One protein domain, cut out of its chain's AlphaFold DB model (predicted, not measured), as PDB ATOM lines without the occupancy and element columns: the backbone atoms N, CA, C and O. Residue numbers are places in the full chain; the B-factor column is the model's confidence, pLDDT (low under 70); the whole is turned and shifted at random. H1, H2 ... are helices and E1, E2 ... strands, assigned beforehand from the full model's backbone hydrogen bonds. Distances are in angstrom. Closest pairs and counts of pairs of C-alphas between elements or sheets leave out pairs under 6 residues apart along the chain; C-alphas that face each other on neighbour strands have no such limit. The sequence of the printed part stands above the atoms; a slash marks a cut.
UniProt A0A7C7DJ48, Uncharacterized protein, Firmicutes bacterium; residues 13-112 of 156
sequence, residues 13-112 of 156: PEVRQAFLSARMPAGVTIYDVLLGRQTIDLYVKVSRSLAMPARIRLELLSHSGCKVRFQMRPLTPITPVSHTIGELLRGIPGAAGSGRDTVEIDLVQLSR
ATOM      1  N   PRO A  13      40.114 -18.352  12.728       93.75
ATOM      2  CA  PRO A  13      41.084 -18.955  13.643       93.75
ATOM      3  C   PRO A  13      40.439 -19.888  14.677       93.75
ATOM      4  O   PRO A  13      40.963 -20.971  14.931       93.75
ATOM      5  N   GLU A  14      39.285 -19.511  15.224       88.44
ATOM      6  CA  GLU A  14      38.554 -20.311  16.210       88.44
ATOM      7  C   GLU A  14      37.970 -21.573  15.577       88.44
ATOM      8  O   GLU A  14      38.107 -22.665  16.129       88.44
ATOM      9  N   VAL A  15      37.396 -21.453  14.372       88.00
ATOM     10  CA  VAL A  15      36.910 -22.608  13.602       88.00
ATOM     11  C   VAL A  15      38.055 -23.586  13.346       88.00
ATOM     12  O   VAL A  15      37.922 -24.780  13.613       88.00
ATOM     13  N   ARG A  16      39.209 -23.094  12.876       90.56
ATOM     14  CA  ARG A  16      40.399 -23.929  12.646       90.56
ATOM     15  C   ARG A  16      40.828 -24.630  13.926       90.56
ATOM     16  O   ARG A  16      41.027 -25.841  13.915       90.56
ATOM     17  N   GLN A  17      40.916 -23.893  15.029       88.31
ATOM     18  CA  GLN A  17      41.325 -24.451  16.310       88.31
ATOM     19  C   GLN A  17      40.351 -25.524  16.811       88.31
ATOM     20  O   GLN A  17      40.791 -26.543  17.345       88.31
ATOM     21  N   ALA A  18      39.045 -25.354  16.597       84.75
ATOM     22  CA  ALA A  18      38.044 -26.357  16.949       84.75
ATOM     23  C   ALA A  18      38.268 -27.678  16.191       84.75
ATOM     24  O   ALA A  18      38.233 -28.749  16.793       84.75
ATOM     25  N   PHE A  19      38.574 -27.618  14.892       84.88
ATOM     26  CA  PHE A  19      38.884 -28.815  14.103       84.88
ATOM     27  C   PHE A  19      40.238 -29.437  14.467       84.88
ATOM     28  O   PHE A  19      40.337 -30.658  14.567       84.88
ATOM     29  N   LEU A  20      41.273 -28.623  14.691       86.75
ATOM     30  CA  LEU A  20      42.611 -29.106  15.059       86.75
ATOM     31  C   LEU A  20      42.652 -29.735  16.462       86.75
ATOM     32  O   LEU A  20      43.448 -30.638  16.708       86.75
ATOM     33  N   SER A  21      41.794 -29.279  17.377       83.38
ATOM     34  CA  SER A  21      41.666 -29.823  18.739       83.38
ATOM     35  C   SER A  21      40.660 -30.971  18.856       83.38
ATOM     36  O   SER A  21      40.578 -31.613  19.908       83.38
ATOM     37  N   ALA A  22      39.895 -31.254  17.799       76.75
ATOM     38  CA  ALA A  22      38.916 -32.326  17.820       76.75
ATOM     39  C   ALA A  22      39.604 -33.691  17.970       76.75
ATOM     40  O   ALA A  22      40.655 -33.974  17.391       76.75
ATOM     41  N   ARG A  23      38.992 -34.571  18.768       73.81
ATOM     42  CA  ARG A  23      39.536 -35.903  19.035       73.81
ATOM     43  C   ARG A  23      39.413 -36.769  17.785       73.81
ATOM     44  O   ARG A  23      38.313 -37.177  17.418       73.81
ATOM     45  N   MET A  24      40.550 -37.067  17.168       72.81
ATOM     46  CA  MET A  24      40.618 -37.896  15.968       72.81
ATOM     47  C   MET A  24      40.751 -39.391  16.305       72.81
ATOM     48  O   MET A  24      41.309 -39.741  17.353       72.81
ATOM     49  N   PRO A  25      40.277 -40.289  15.420       69.94
ATOM     50  CA  PRO A  25      40.583 -41.714  15.492       69.94
ATOM     51  C   PRO A  25      42.092 -41.980  15.478       69.94
ATOM     52  O   PRO A  25      42.886 -41.185  14.967       69.94
ATOM     53  N   ALA A  26      42.500 -43.126  16.023       72.44
ATOM     54  CA  ALA A  26      43.910 -43.488  16.093       72.44
ATOM     55  C   ALA A  26      44.543 -43.534  14.692       72.44
ATOM     56  O   ALA A  26      44.072 -44.230  13.796       72.44
ATOM     57  N   GLY A  27      45.649 -42.808  14.519       73.69
ATOM     58  CA  GLY A  27      46.359 -42.745  13.244       73.69
ATOM     59  C   GLY A  27      45.768 -41.765  12.232       73.69
ATOM     60  O   GLY A  27      46.155 -41.834  11.070       73.69
ATOM     61  N   VAL A  28      44.870 -40.868  12.646       77.31
ATOM     62  CA  VAL A  28      44.330 -39.778  11.825       77.31
ATOM     63  C   VAL A  28      44.665 -38.450  12.487       77.31
ATOM     64  O   VAL A  28      44.510 -38.289  13.695       77.31
ATOM     65  N   THR A  29      45.143 -37.480  11.716       81.12
ATOM     66  CA  THR A  29      45.469 -36.149  12.237       81.12
ATOM     67  C   THR A  29      45.060 -35.091  11.231       81.12
ATOM     68  O   THR A  29      45.526 -35.117  10.093       81.12
ATOM     69  N   ILE A  30      44.205 -34.161  11.650       85.56
ATOM     70  CA  ILE A  30      43.975 -32.919  10.913       85.56
ATOM     71  C   ILE A  30      45.145 -31.999  11.243       85.56
ATOM     72  O   ILE A  30      45.420 -31.768  12.417       85.56
ATOM     73  N   TYR A  31      45.856 -31.519  10.229       88.19
ATOM     74  CA  TYR A  31      47.008 -30.636  10.436       88.19
ATOM     75  C   TYR A  31      46.804 -29.241   9.841       88.19
ATOM     76  O   TYR A  31      47.536 -28.327  10.206       88.19
ATOM     77  N   ASP A  32      45.824 -29.072   8.951       90.69
ATOM     78  CA  ASP A  32      45.428 -27.763   8.436       90.69
ATOM     79  C   ASP A  32      43.943 -27.747   8.045       90.69
ATOM     80  O   ASP A  32      43.344 -28.788   7.742       90.69
ATOM     81  N   VAL A  33      43.349 -26.556   8.080       91.25
ATOM     82  CA  VAL A  33      41.931 -26.300   7.820       91.25
ATOM     83  C   VAL A  33      41.782 -24.977   7.075       91.25
ATOM     84  O   VAL A  33      42.143 -23.912   7.582       91.25
ATOM     85  N   LEU A  34      41.187 -25.023   5.885       94.12
ATOM     86  CA  LEU A  34      40.919 -23.840   5.070       94.12
ATOM     87  C   LEU A  34      39.416 -23.603   4.947       94.12
ATOM     88  O   LEU A  34      38.671 -24.490   4.538       94.12
ATOM     89  N   LEU A  35      38.977 -22.386   5.265       94.50
ATOM     90  CA  LEU A  35      37.601 -21.955   5.046       94.50
ATOM     91  C   LEU A  35      37.495 -21.311   3.662       94.50
ATOM     92  O   LEU A  35      38.234 -20.381   3.333       94.50
ATOM     93  N   GLY A  36      36.579 -21.823   2.851       93.06
ATOM     94  CA  GLY A  36      36.184 -21.260   1.567       93.06
ATOM     95  C   GLY A  36      34.747 -20.746   1.611       93.06
ATOM     96  O   GLY A  36      34.093 -20.744   2.649       93.06
ATOM     97  N   ARG A  37      34.219 -20.317   0.460       93.06
ATOM     98  CA  ARG A  37      32.795 -19.965   0.350       93.06
ATOM     99  C   ARG A  37      31.960 -21.240   0.431       93.06
ATOM    100  O   ARG A  37      32.103 -22.100  -0.433       93.06
ATOM    101  N   GLN A  38      31.125 -21.357   1.460       92.00
ATOM    102  CA  GLN A  38      30.272 -22.517   1.758       92.00
ATOM    103  C   GLN A  38      31.018 -23.853   1.893       92.00
ATOM    104  O   GLN A  38      30.424 -24.925   1.771       92.00
ATOM    105  N   THR A  39      32.330 -23.795   2.138       92.81
ATOM    106  CA  THR A  39      33.205 -24.967   2.126       92.81
ATOM    107  C   THR A  39      34.238 -24.913   3.242       92.81
ATOM    108  O   THR A  39      34.736 -23.844   3.591       92.81
ATOM    109  N   ILE A  40      34.575 -26.077   3.789       91.62
ATOM    110  CA  ILE A  40      35.673 -26.265   4.740       91.62
ATOM    111  C   ILE A  40      36.553 -27.386   4.199       91.62
ATOM    112  O   ILE A  40      36.111 -28.526   4.085       91.62
ATOM    113  N   ASP A  41      37.795 -27.070   3.862       91.56
ATOM    114  CA  ASP A  41      38.767 -28.042   3.383       91.56
ATOM    115  C   ASP A  41      39.658 -28.490   4.544       91.56
ATOM    116  O   ASP A  41      40.382 -27.694   5.137       91.56
ATOM    117  N   LEU A  42      39.601 -29.782   4.853       88.06
ATOM    118  CA  LEU A  42      40.400 -30.439   5.876       88.06
ATOM    119  C   LEU A  42      41.602 -31.120   5.232       88.06
ATOM    120  O   LEU A  42      41.454 -31.930   4.311       88.06
ATOM    121  N   TYR A  43      42.786 -30.833   5.759       87.50
ATOM    122  CA  TYR A  43      44.010 -31.526   5.395       87.50
ATOM    123  C   TYR A  43      44.348 -32.555   6.464       87.50
ATOM    124  O   TYR A  43      44.583 -32.229   7.631       87.50
ATOM    125  N   VAL A  44      44.351 -33.817   6.050       82.56
ATOM    126  CA  VAL A  44      44.397 -34.965   6.948       82.56
ATOM    127  C   VAL A  44      45.601 -35.835   6.622       82.56
ATOM    128  O   VAL A  44      45.863 -36.171   5.468       82.56
ATOM    129  N   LYS A  45      46.332 -36.242   7.656       80.56
ATOM    130  CA  LYS A  45      47.395 -37.242   7.580       80.56
ATOM    131  C   LYS A  45      46.905 -38.545   8.203       80.56
ATOM    132  O   LYS A  45      46.338 -38.527   9.293       80.56
ATOM    133  N   VAL A  46      47.149 -39.666   7.522       76.00
ATOM    134  CA  VAL A  46      46.821 -41.008   8.021       76.00
ATOM    135  C   VAL A  46      48.109 -41.805   8.204       76.00
ATOM    136  O   VAL A  46      48.813 -42.089   7.235       76.00
ATOM    137  N   SER A  47      48.421 -42.180   9.446       64.75
ATOM    138  CA  SER A  47      49.719 -42.721   9.880       64.75
ATOM    139  C   SER A  47      50.104 -44.067   9.258       64.75
ATOM    140  O   SER A  47      51.213 -44.536   9.491       64.75
ATOM    141  N   ARG A  48      49.209 -44.710   8.496       58.50
ATOM    142  CA  ARG A  48      49.418 -46.060   7.952       58.50
ATOM    143  C   ARG A  48      49.380 -46.185   6.429       58.50
ATOM    144  O   ARG A  48      49.714 -47.268   5.965       58.50
ATOM    145  N   SER A  49      48.992 -45.169   5.643       54.91
ATOM    146  CA  SER A  49      48.813 -45.427   4.199       54.91
ATOM    147  C   SER A  49      49.208 -44.367   3.176       54.91
ATOM    148  O   SER A  49      49.101 -44.702   2.001       54.91
ATOM    149  N   LEU A  50      49.682 -43.153   3.491       54.69
ATOM    150  CA  LEU A  50      50.163 -42.263   2.417       54.69
ATOM    151  C   LEU A  50      51.327 -41.354   2.795       54.69
ATOM    152  O   LEU A  50      51.276 -40.606   3.766       54.69
ATOM    153  N   ALA A  51      52.319 -41.335   1.902       56.38
ATOM    154  CA  ALA A  51      53.346 -40.301   1.802       56.38
ATOM    155  C   ALA A  51      52.776 -38.912   1.433       56.38
ATOM    156  O   ALA A  51      53.499 -37.922   1.488       56.38
ATOM    157  N   MET A  52      51.490 -38.829   1.069       62.81
ATOM    158  CA  MET A  52      50.796 -37.600   0.697       62.81
ATOM    159  C   MET A  52      49.623 -37.292   1.638       62.81
ATOM    160  O   MET A  52      48.837 -38.187   1.956       62.81
ATOM    161  N   PRO A  53      49.472 -36.033   2.069       71.06
ATOM    162  CA  PRO A  53      48.308 -35.616   2.831       71.06
ATOM    163  C   PRO A  53      47.026 -35.734   1.999       71.06
ATOM    164  O   PRO A  53      46.995 -35.387   0.818       71.06
ATOM    165  N   ALA A  54      45.959 -36.216   2.633       79.06
ATOM    166  CA  ALA A  54      44.630 -36.280   2.047       79.06
ATOM    167  C   ALA A  54      43.923 -34.933   2.206       79.06
ATOM    168  O   ALA A  54      44.015 -34.303   3.262       79.06
ATOM    169  N   ARG A  55      43.169 -34.517   1.187       84.56
ATOM    170  CA  ARG A  55      42.298 -33.340   1.267       84.56
ATOM    171  C   ARG A  55      40.841 -33.776   1.205       84.56
ATOM    172  O   ARG A  55      40.427 -34.427   0.245       84.56
ATOM    173  N   ILE A  56      40.071 -33.391   2.215       83.81
ATOM    174  CA  ILE A  56      38.635 -33.660   2.311       83.81
ATOM    175  C   ILE A  56      37.916 -32.321   2.326       83.81
ATOM    176  O   ILE A  56      38.198 -31.483   3.175       83.81
ATOM    177  N   ARG A  57      36.981 -32.121   1.406       88.25
ATOM    178  CA  ARG A  57      36.113 -30.948   1.398       88.25
ATOM    179  C   ARG A  57      34.793 -31.262   2.081       88.25
ATOM    180  O   ARG A  57      34.148 -32.244   1.727       88.25
ATOM    181  N   LEU A  58      34.389 -30.409   3.012       88.19
ATOM    182  CA  LEU A  58      33.041 -30.343   3.561       88.19
ATOM    183  C   LEU A  58      32.300 -29.214   2.846       88.19
ATOM    184  O   LEU A  58      32.703 -28.059   2.944       88.19
ATOM    185  N   GLU A  59      31.235 -29.532   2.123       91.12
ATOM    186  CA  GLU A  59      30.362 -28.556   1.466       91.12
ATOM    187  C   GLU A  59      29.057 -28.466   2.252       91.12
ATOM    188  O   GLU A  59      28.441 -29.495   2.542       91.12
ATOM    189  N   LEU A  60      28.628 -27.256   2.616       90.69
ATOM    190  CA  LEU A  60      27.329 -27.070   3.259       90.69
ATOM    191  C   LEU A  60      26.225 -27.480   2.272       90.69
ATOM    192  O   LEU A  60      26.058 -26.855   1.229       90.69
ATOM    193  N   LEU A  61      25.479 -28.533   2.606       90.06
ATOM    194  CA  LEU A  61      24.439 -29.084   1.741       90.06
ATOM    195  C   LEU A  61      23.074 -28.471   2.061       90.06
ATOM    196  O   LEU A  61      22.366 -28.006   1.175       90.06
ATOM    197  N   SER A  62      22.677 -28.530   3.331       90.88
ATOM    198  CA  SER A  62      21.383 -28.026   3.801       90.88
ATOM    199  C   SER A  62      21.374 -27.881   5.320       90.88
ATOM    200  O   SER A  62      22.246 -28.403   6.014       90.88
ATOM    201  N   HIS A  63      20.356 -27.212   5.848       90.50
ATOM    202  CA  HIS A  63      20.011 -27.245   7.264       90.50
ATOM    203  C   HIS A  63      18.506 -27.481   7.417       90.50
ATOM    204  O   HIS A  63      17.722 -27.152   6.525       90.50
ATOM    205  N   SER A  64      18.095 -28.090   8.526       89.38
ATOM    206  CA  SER A  64      16.685 -28.335   8.842       89.38
ATOM    207  C   SER A  64      16.505 -28.448  10.352       89.38
ATOM    208  O   SER A  64      17.184 -29.248  10.998       89.38
ATOM    209  N   GLY A  65      15.611 -27.637  10.925       91.25
ATOM    210  CA  GLY A  65      15.476 -27.532  12.380       91.25
ATOM    211  C   GLY A  65      16.812 -27.144  13.015       91.25
ATOM    212  O   GLY A  65      17.407 -26.146  12.621       91.25
ATOM    213  N   CYS A  66      17.314 -27.955  13.947       88.56
ATOM    214  CA  CYS A  66      18.618 -27.772  14.595       88.56
ATOM    215  C   CYS A  66      19.788 -28.497  13.914       88.56
ATOM    216  O   CYS A  66      20.901 -28.509  14.447       88.56
ATOM    217  N   LYS A  67      19.548 -29.130  12.762       90.81
ATOM    218  CA  LYS A  67      20.505 -30.021  12.106       90.81
ATOM    219  C   LYS A  67      21.140 -29.359  10.896       90.81
ATOM    220  O   LYS A  67      20.450 -28.778  10.058       90.81
ATOM    221  N   VAL A  68      22.452 -29.516  10.774       89.56
ATOM    222  CA  VAL A  68      23.258 -29.042   9.647       89.56
ATOM    223  C   VAL A  68      23.803 -30.232   8.890       89.56
ATOM    224  O   VAL A  68      24.394 -31.119   9.494       89.56
ATOM    225  N   ARG A  69      23.638 -30.251   7.569       89.62
ATOM    226  CA  ARG A  69      24.164 -31.312   6.713       89.62
ATOM    227  C   ARG A  69      25.315 -30.813   5.865       89.62
ATOM    228  O   ARG A  69      25.179 -29.827   5.142       89.62
ATOM    229  N   PHE A  70      26.408 -31.559   5.899       87.75
ATOM    230  CA  PHE A  70      27.582 -31.359   5.066       87.75
ATOM    231  C   PHE A  70      27.759 -32.538   4.119       87.75
ATOM    232  O   PHE A  70      27.713 -33.691   4.547       87.75
ATOM    233  N   GLN A  71      28.007 -32.258   2.844       87.44
ATOM    234  CA  GLN A  71      28.504 -33.255   1.907       87.44
ATOM    235  C   GLN A  71      30.027 -33.308   1.992       87.44
ATOM    236  O   GLN A  71      30.702 -32.285   1.936       87.44
ATOM    237  N   MET A  72      30.571 -34.509   2.104       82.44
ATOM    238  CA  MET A  72      32.003 -34.753   2.088       82.44
ATOM    239  C   MET A  72      32.441 -35.123   0.681       82.44
ATOM    240  O   MET A  72      31.810 -35.942   0.020       82.44
ATOM    241  N   ARG A  73      33.543 -34.542   0.219       81.75
ATOM    242  CA  ARG A  73      34.152 -34.895  -1.062       81.75
ATOM    243  C   ARG A  73      35.655 -35.085  -0.887       81.75
ATOM    244  O   ARG A  73      36.344 -34.123  -0.539       81.75
ATOM    245  N   PRO A  74      36.198 -36.291  -1.117       76.00
ATOM    246  CA  PRO A  74      37.640 -36.460  -1.195       76.00
ATOM    247  C   PRO A  74      38.151 -35.724  -2.440       76.00
ATOM    248  O   PRO A  74      37.705 -35.986  -3.553       76.00
ATOM    249  N   LEU A  75      39.084 -34.790  -2.255       74.75
ATOM    250  CA  LEU A  75      39.729 -34.054  -3.353       74.75
ATOM    251  C   LEU A  75      41.044 -34.702  -3.800       74.75
ATOM    252  O   LEU A  75      41.664 -34.267  -4.766       74.75
ATOM    253  N   THR A  76      41.462 -35.753  -3.103       68.12
ATOM    254  CA  THR A  76      42.602 -36.599  -3.448       68.12
ATOM    255  C   THR A  76      42.111 -38.034  -3.646       68.12
ATOM    256  O   THR A  76      41.322 -38.503  -2.820       68.12
ATOM    257  N   PRO A  77      42.561 -38.745  -4.696       55.09
ATOM    258  CA  PRO A  77      42.125 -40.104  -4.998       55.09
ATOM    259  C   PRO A  77      42.737 -41.070  -3.986       55.09
ATOM    260  O   PRO A  77      43.830 -41.593  -4.184       55.09
ATOM    261  N   ILE A  78      42.067 -41.251  -2.848       54.78
ATOM    262  CA  ILE A  78      42.564 -42.118  -1.791       54.78
ATOM    263  C   ILE A  78      41.427 -42.944  -1.194       54.78
ATOM    264  O   ILE A  78      40.526 -42.448  -0.520       54.78
ATOM    265  N   THR A  79      41.515 -44.242  -1.444       48.84
ATOM    266  CA  THR A  79      40.476 -45.249  -1.239       48.84
ATOM    267  C   THR A  79      40.144 -45.635   0.223       48.84
ATOM    268  O   THR A  79      39.062 -46.186   0.403       48.84
ATOM    269  N   PRO A  80      40.926 -45.356   1.299       50.47
ATOM    270  CA  PRO A  80      40.515 -45.730   2.655       50.47
ATOM    271  C   PRO A  80      39.780 -44.618   3.421       50.47
ATOM    272  O   PRO A  80      39.205 -44.890   4.472       50.47
ATOM    273  N   VAL A  81      39.757 -43.374   2.921       52.41
ATOM    274  CA  VAL A  81      39.246 -42.223   3.691       52.41
ATOM    275  C   VAL A  81      37.742 -42.342   3.964       52.41
ATOM    276  O   VAL A  81      37.292 -41.951   5.034       52.41
ATOM    277  N   SER A  82      36.973 -42.969   3.068       50.03
ATOM    278  CA  SER A  82      35.533 -43.219   3.250       50.03
ATOM    279  C   SER A  82      35.210 -44.073   4.485       50.03
ATOM    280  O   SER A  82      34.209 -43.826   5.150       50.03
ATOM    281  N   HIS A  83      36.075 -45.027   4.854       52.75
ATOM    282  CA  HIS A  83      35.914 -45.824   6.077       52.75
ATOM    283  C   HIS A  83      36.374 -45.070   7.332       52.75
ATOM    284  O   HIS A  83      35.744 -45.177   8.380       52.75
ATOM    285  N   THR A  84      37.428 -44.260   7.220       55.91
ATOM    286  CA  THR A  84      37.934 -43.408   8.309       55.91
ATOM    287  C   THR A  84      36.981 -42.256   8.642       55.91
ATOM    288  O   THR A  84      36.924 -41.794   9.777       55.91
ATOM    289  N   ILE A  85      36.189 -41.812   7.665       56.09
ATOM    290  CA  ILE A  85      35.211 -40.735   7.809       56.09
ATOM    291  C   ILE A  85      34.124 -41.084   8.825       56.09
ATOM    292  O   ILE A  85      33.853 -40.279   9.707       56.09
ATOM    293  N   GLY A  86      33.556 -42.293   8.780       56.19
ATOM    294  CA  GLY A  86      32.576 -42.718   9.787       56.19
ATOM    295  C   GLY A  86      33.128 -42.656  11.218       56.19
ATOM    296  O   GLY A  86      32.381 -42.390  12.157       56.19
ATOM    297  N   GLU A  87      34.441 -42.835  11.384       57.41
ATOM    298  CA  GLU A  87      35.126 -42.691  12.670       57.41
ATOM    299  C   GLU A  87      35.461 -41.235  13.023       57.41
ATOM    300  O   GLU A  87      35.335 -40.870  14.191       57.41
ATOM    301  N   LEU A  88      35.810 -40.384  12.045       58.50
ATOM    302  CA  LEU A  88      35.959 -38.932  12.241       58.50
ATOM    303  C   LEU A  88      34.685 -38.325  12.849       58.50
ATOM    304  O   LEU A  88      34.759 -37.483  13.743       58.50
ATOM    305  N   LEU A  89      33.514 -38.799  12.413       59.25
ATOM    306  CA  LEU A  89      32.217 -38.311  12.888       59.25
ATOM    307  C   LEU A  89      31.884 -38.745  14.316       59.25
ATOM    308  O   LEU A  89      31.204 -38.008  15.020       59.25
ATOM    309  N   ARG A  90      32.404 -39.883  14.794       58.12
ATOM    310  CA  ARG A  90      32.179 -40.326  16.184       58.12
ATOM    311  C   ARG A  90      32.840 -39.414  17.219       58.12
ATOM    312  O   ARG A  90      32.458 -39.450  18.385       58.12
ATOM    313  N   GLY A  91      33.839 -38.630  16.813       57.03
ATOM    314  CA  GLY A  91      34.530 -37.683  17.688       57.03
ATOM    315  C   GLY A  91      33.778 -36.368  17.910       57.03
ATOM    316  O   GLY A  91      34.084 -35.661  18.870       57.03
ATOM    317  N   ILE A  92      32.802 -36.033  17.057       61.78
ATOM    318  CA  ILE A  92      32.070 -34.762  17.110       61.78
ATOM    319  C   ILE A  92      30.714 -34.995  17.804       61.78
ATOM    320  O   ILE A  92      29.878 -35.732  17.279       61.78
ATOM    321  N   PRO A  93      30.453 -34.380  18.974       54.56
ATOM    322  CA  PRO A  93      29.158 -34.484  19.642       54.56
ATOM    323  C   PRO A  93      28.023 -33.997  18.736       54.56
ATOM    324  O   PRO A  93      28.105 -32.910  18.171       54.56
ATOM    325  N   GLY A  94      26.968 -34.800  18.596       58.59
ATOM    326  CA  GLY A  94      25.841 -34.485  17.716       58.59
ATOM    327  C   GLY A  94      26.068 -34.792  16.237       58.59
ATOM    328  O   GLY A  94      25.151 -34.575  15.447       58.59
ATOM    329  N   ALA A  95      27.242 -35.299  15.843       66.56
ATOM    330  CA  ALA A  95      27.480 -35.720  14.471       66.56
ATOM    331  C   ALA A  95      26.996 -37.157  14.222       66.56
ATOM    332  O   ALA A  95      27.345 -38.091  14.945       66.56
ATOM    333  N   ALA A  96      26.228 -37.345  13.155       67.31
ATOM    334  CA  ALA A  96      25.803 -38.641  12.650       67.31
ATOM    335  C   ALA A  96      26.126 -38.755  11.155       67.31
ATOM    336  O   ALA A  96      25.991 -37.799  10.389       67.31
ATOM    337  N   GLY A  97      26.544 -39.946  10.722       63.47
ATOM    338  CA  GLY A  97      26.639 -40.252   9.297       63.47
ATOM    339  C   GLY A  97      25.235 -40.353   8.700       63.47
ATOM    340  O   GLY A  97      24.454 -41.204   9.115       63.47
ATOM    341  N   SER A  98      24.918 -39.502   7.724       60.09
ATOM    342  CA  SER A  98      23.624 -39.469   7.025       60.09
ATOM    343  C   SER A  98      23.779 -39.942   5.572       60.09
ATOM    344  O   SER A  98      23.311 -39.291   4.639       60.09
ATOM    345  N   GLY A  99      24.488 -41.055   5.368       63.16
ATOM    346  CA  GLY A  99      24.824 -41.611   4.053       63.16
ATOM    347  C   GLY A  99      26.321 -41.884   3.901       63.16
ATOM    348  O   GLY A  99      27.085 -41.725   4.851       63.16
ATOM    349  N   ARG A 100      26.747 -42.307   2.702       64.50
ATOM    350  CA  ARG A 100      28.149 -42.679   2.427       64.50
ATOM    351  C   ARG A 100      29.117 -41.500   2.577       64.50
ATOM    352  O   ARG A 100      30.207 -41.686   3.096       64.50
ATOM    353  N   ASP A 101      28.672 -40.304   2.190       74.25
ATOM    354  CA  ASP A 101      29.501 -39.096   2.120       74.25
ATOM    355  C   ASP A 101      28.768 -37.866   2.684       74.25
ATOM    356  O   ASP A 101      28.917 -36.747   2.200       74.25
ATOM    357  N   THR A 102      27.890 -38.051   3.669       78.75
ATOM    358  CA  THR A 102      27.131 -36.944   4.270       78.75
ATOM    359  C   THR A 102      27.210 -36.999   5.782       78.75
ATOM    360  O   THR A 102      27.015 -38.049   6.392       78.75
ATOM    361  N   VAL A 103      27.490 -35.845   6.375       80.19
ATOM    362  CA  VAL A 103      27.531 -35.623   7.818       80.19
ATOM    363  C   VAL A 103      26.329 -34.798   8.199       80.19
ATOM    364  O   VAL A 103      26.085 -33.766   7.584       80.19
ATOM    365  N   GLU A 104      25.612 -35.210   9.228       85.81
ATOM    366  CA  GLU A 104      24.626 -34.375   9.899       85.81
ATOM    367  C   GLU A 104      25.174 -33.990  11.274       85.81
ATOM    368  O   GLU A 104      25.654 -34.864  11.984       85.81
ATOM    369  N   ILE A 105      25.131 -32.710  11.642       85.19
ATOM    370  CA  ILE A 105      25.519 -32.194  12.960       85.19
ATOM    371  C   ILE A 105      24.287 -31.577  13.612       85.19
ATOM    372  O   ILE A 105      23.690 -30.652  13.061       85.19
ATOM    373  N   ASP A 106      23.921 -32.070  14.787       87.31
ATOM    374  CA  ASP A 106      22.854 -31.521  15.617       87.31
ATOM    375  C   ASP A 106      23.410 -30.469  16.590       87.31
ATOM    376  O   ASP A 106      24.160 -30.790  17.517       87.31
ATOM    377  N   LEU A 107      23.031 -29.201  16.393       85.25
ATOM    378  CA  LEU A 107      23.505 -28.086  17.218       85.25
ATOM    379  C   LEU A 107      22.966 -28.125  18.656       85.25
ATOM    380  O   LEU A 107      23.624 -27.625  19.568       85.25
ATOM    381  N   VAL A 108      21.798 -28.733  18.887       86.50
ATOM    382  CA  VAL A 108      21.247 -28.906  20.241       86.50
ATOM    383  C   VAL A 108      22.101 -29.908  21.007       86.50
ATOM    384  O   VAL A 108      22.518 -29.627  22.131       86.50
ATOM    385  N   GLN A 109      22.454 -31.035  20.384       83.88
ATOM    386  CA  GLN A 109      23.358 -32.010  21.003       83.88
ATOM    387  C   GLN A 109      24.769 -31.444  21.193       83.88
ATOM    388  O   GLN A 109      25.390 -31.668  22.236       83.88
ATOM    389  N   LEU A 110      25.252 -30.656  20.228       79.56
ATOM    390  CA  LEU A 110      26.537 -29.967  20.328       79.56
ATOM    391  C   LEU A 110      26.583 -28.999  21.521       79.56
ATOM    392  O   LEU A 110      27.635 -28.852  22.140       79.56
ATOM    393  N   SER A 111      25.445 -28.402  21.895       78.88
ATOM    394  CA  SER A 111      25.339 -27.499  23.048       78.88
ATOM    395  C   SER A 111      25.519 -28.183  24.408       78.88
ATOM    396  O   SER A 111      25.563 -27.496  25.422       78.88
ATOM    397  N   ARG A 112      25.603 -29.523  24.470       79.31
ATOM    398  CA  ARG A 112      25.781 -30.298  25.716       79.31
ATOM    399  C   ARG A 112      24.758 -29.952  26.810       79.31
ATOM    400  O   ARG A 112      25.092 -29.927  27.990       79.31
TER     401      ARG A 112
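Overview. This is residues 13 to 112 of the 156 residues of an uncharacterized protein of Firmicutes bacterium (UniProt A0A7C7DJ48). Picture a six-stranded sheet curled like part of a barrel, with H2 set in its curl and H1 packed over edge strand E1 on the same face. The longest axis runs from the loop before E3 to the turn of the hairpin E3 and E4. The printed part has 100 residues, with three named helices and six named strands in the order H1 E1 E2 E3 E4 H2 E5 E6 H3, a mixed class. The sheet's order is E1, E2, E3, E4, E6, E5, all antiparallel. The whole is compact, radius of gyration of the C-alphas 13.0 A, and spans 41 by 24 by 23 A.

Along the chain. Find C-alpha 13 at (41.084, -18.955, 13.643); H1 runs from there to residue 21. E1, residues 28 to 36, spans 22.7 A and bends by 60 degrees at residue 31. Next come E2, residues 39 to 46, 21.9 A; E3, residues 54 to 64, 29.8 A; and E4, residues 67 to 74, 22.6 A. H2 holds residues 81 to 90, E5 95 to 97, E6 102 to 106 and H3 107 to 110, ending at C-alpha (26.537, -29.967, 20.328).

Arrangement. E1 to E4 form a meander, each strand the antiparallel neighbour of the one before; within hydrogen-bond range are N 34 and O 41, 2.9 A, N 42 and O 56, 2.8 A, and N 59 and O 71, 2.8 A. E4, H2 and E5 form a split strand-helix-strand unit, E6 between its strands, with a right-handed crossover; look at N 70 and O 103, 2.8 A, and N 96 and O 104, 2.8 A. H1 touches E1, closest C-alphas Arg 16 and Val 33, 5.6 A. H2, on the same face, touches E5, closest C-alphas Leu 89 and Ala 95, 5.6 A: two layers, helices on one face of a sheet. H3 only grazes the sheet. Every O i to N i+4 pair is within range in H1, 3 of 6 in H2; H3 is too short.

Size, cuts and confidence. The C-alphas farthest apart, Ala 51 and Gly 65, are 41.3 A apart. The printed part has no cut and no long link. Look for pLDDT under 70 at residue 25, residues 47 to 52 and residues 76 to 100.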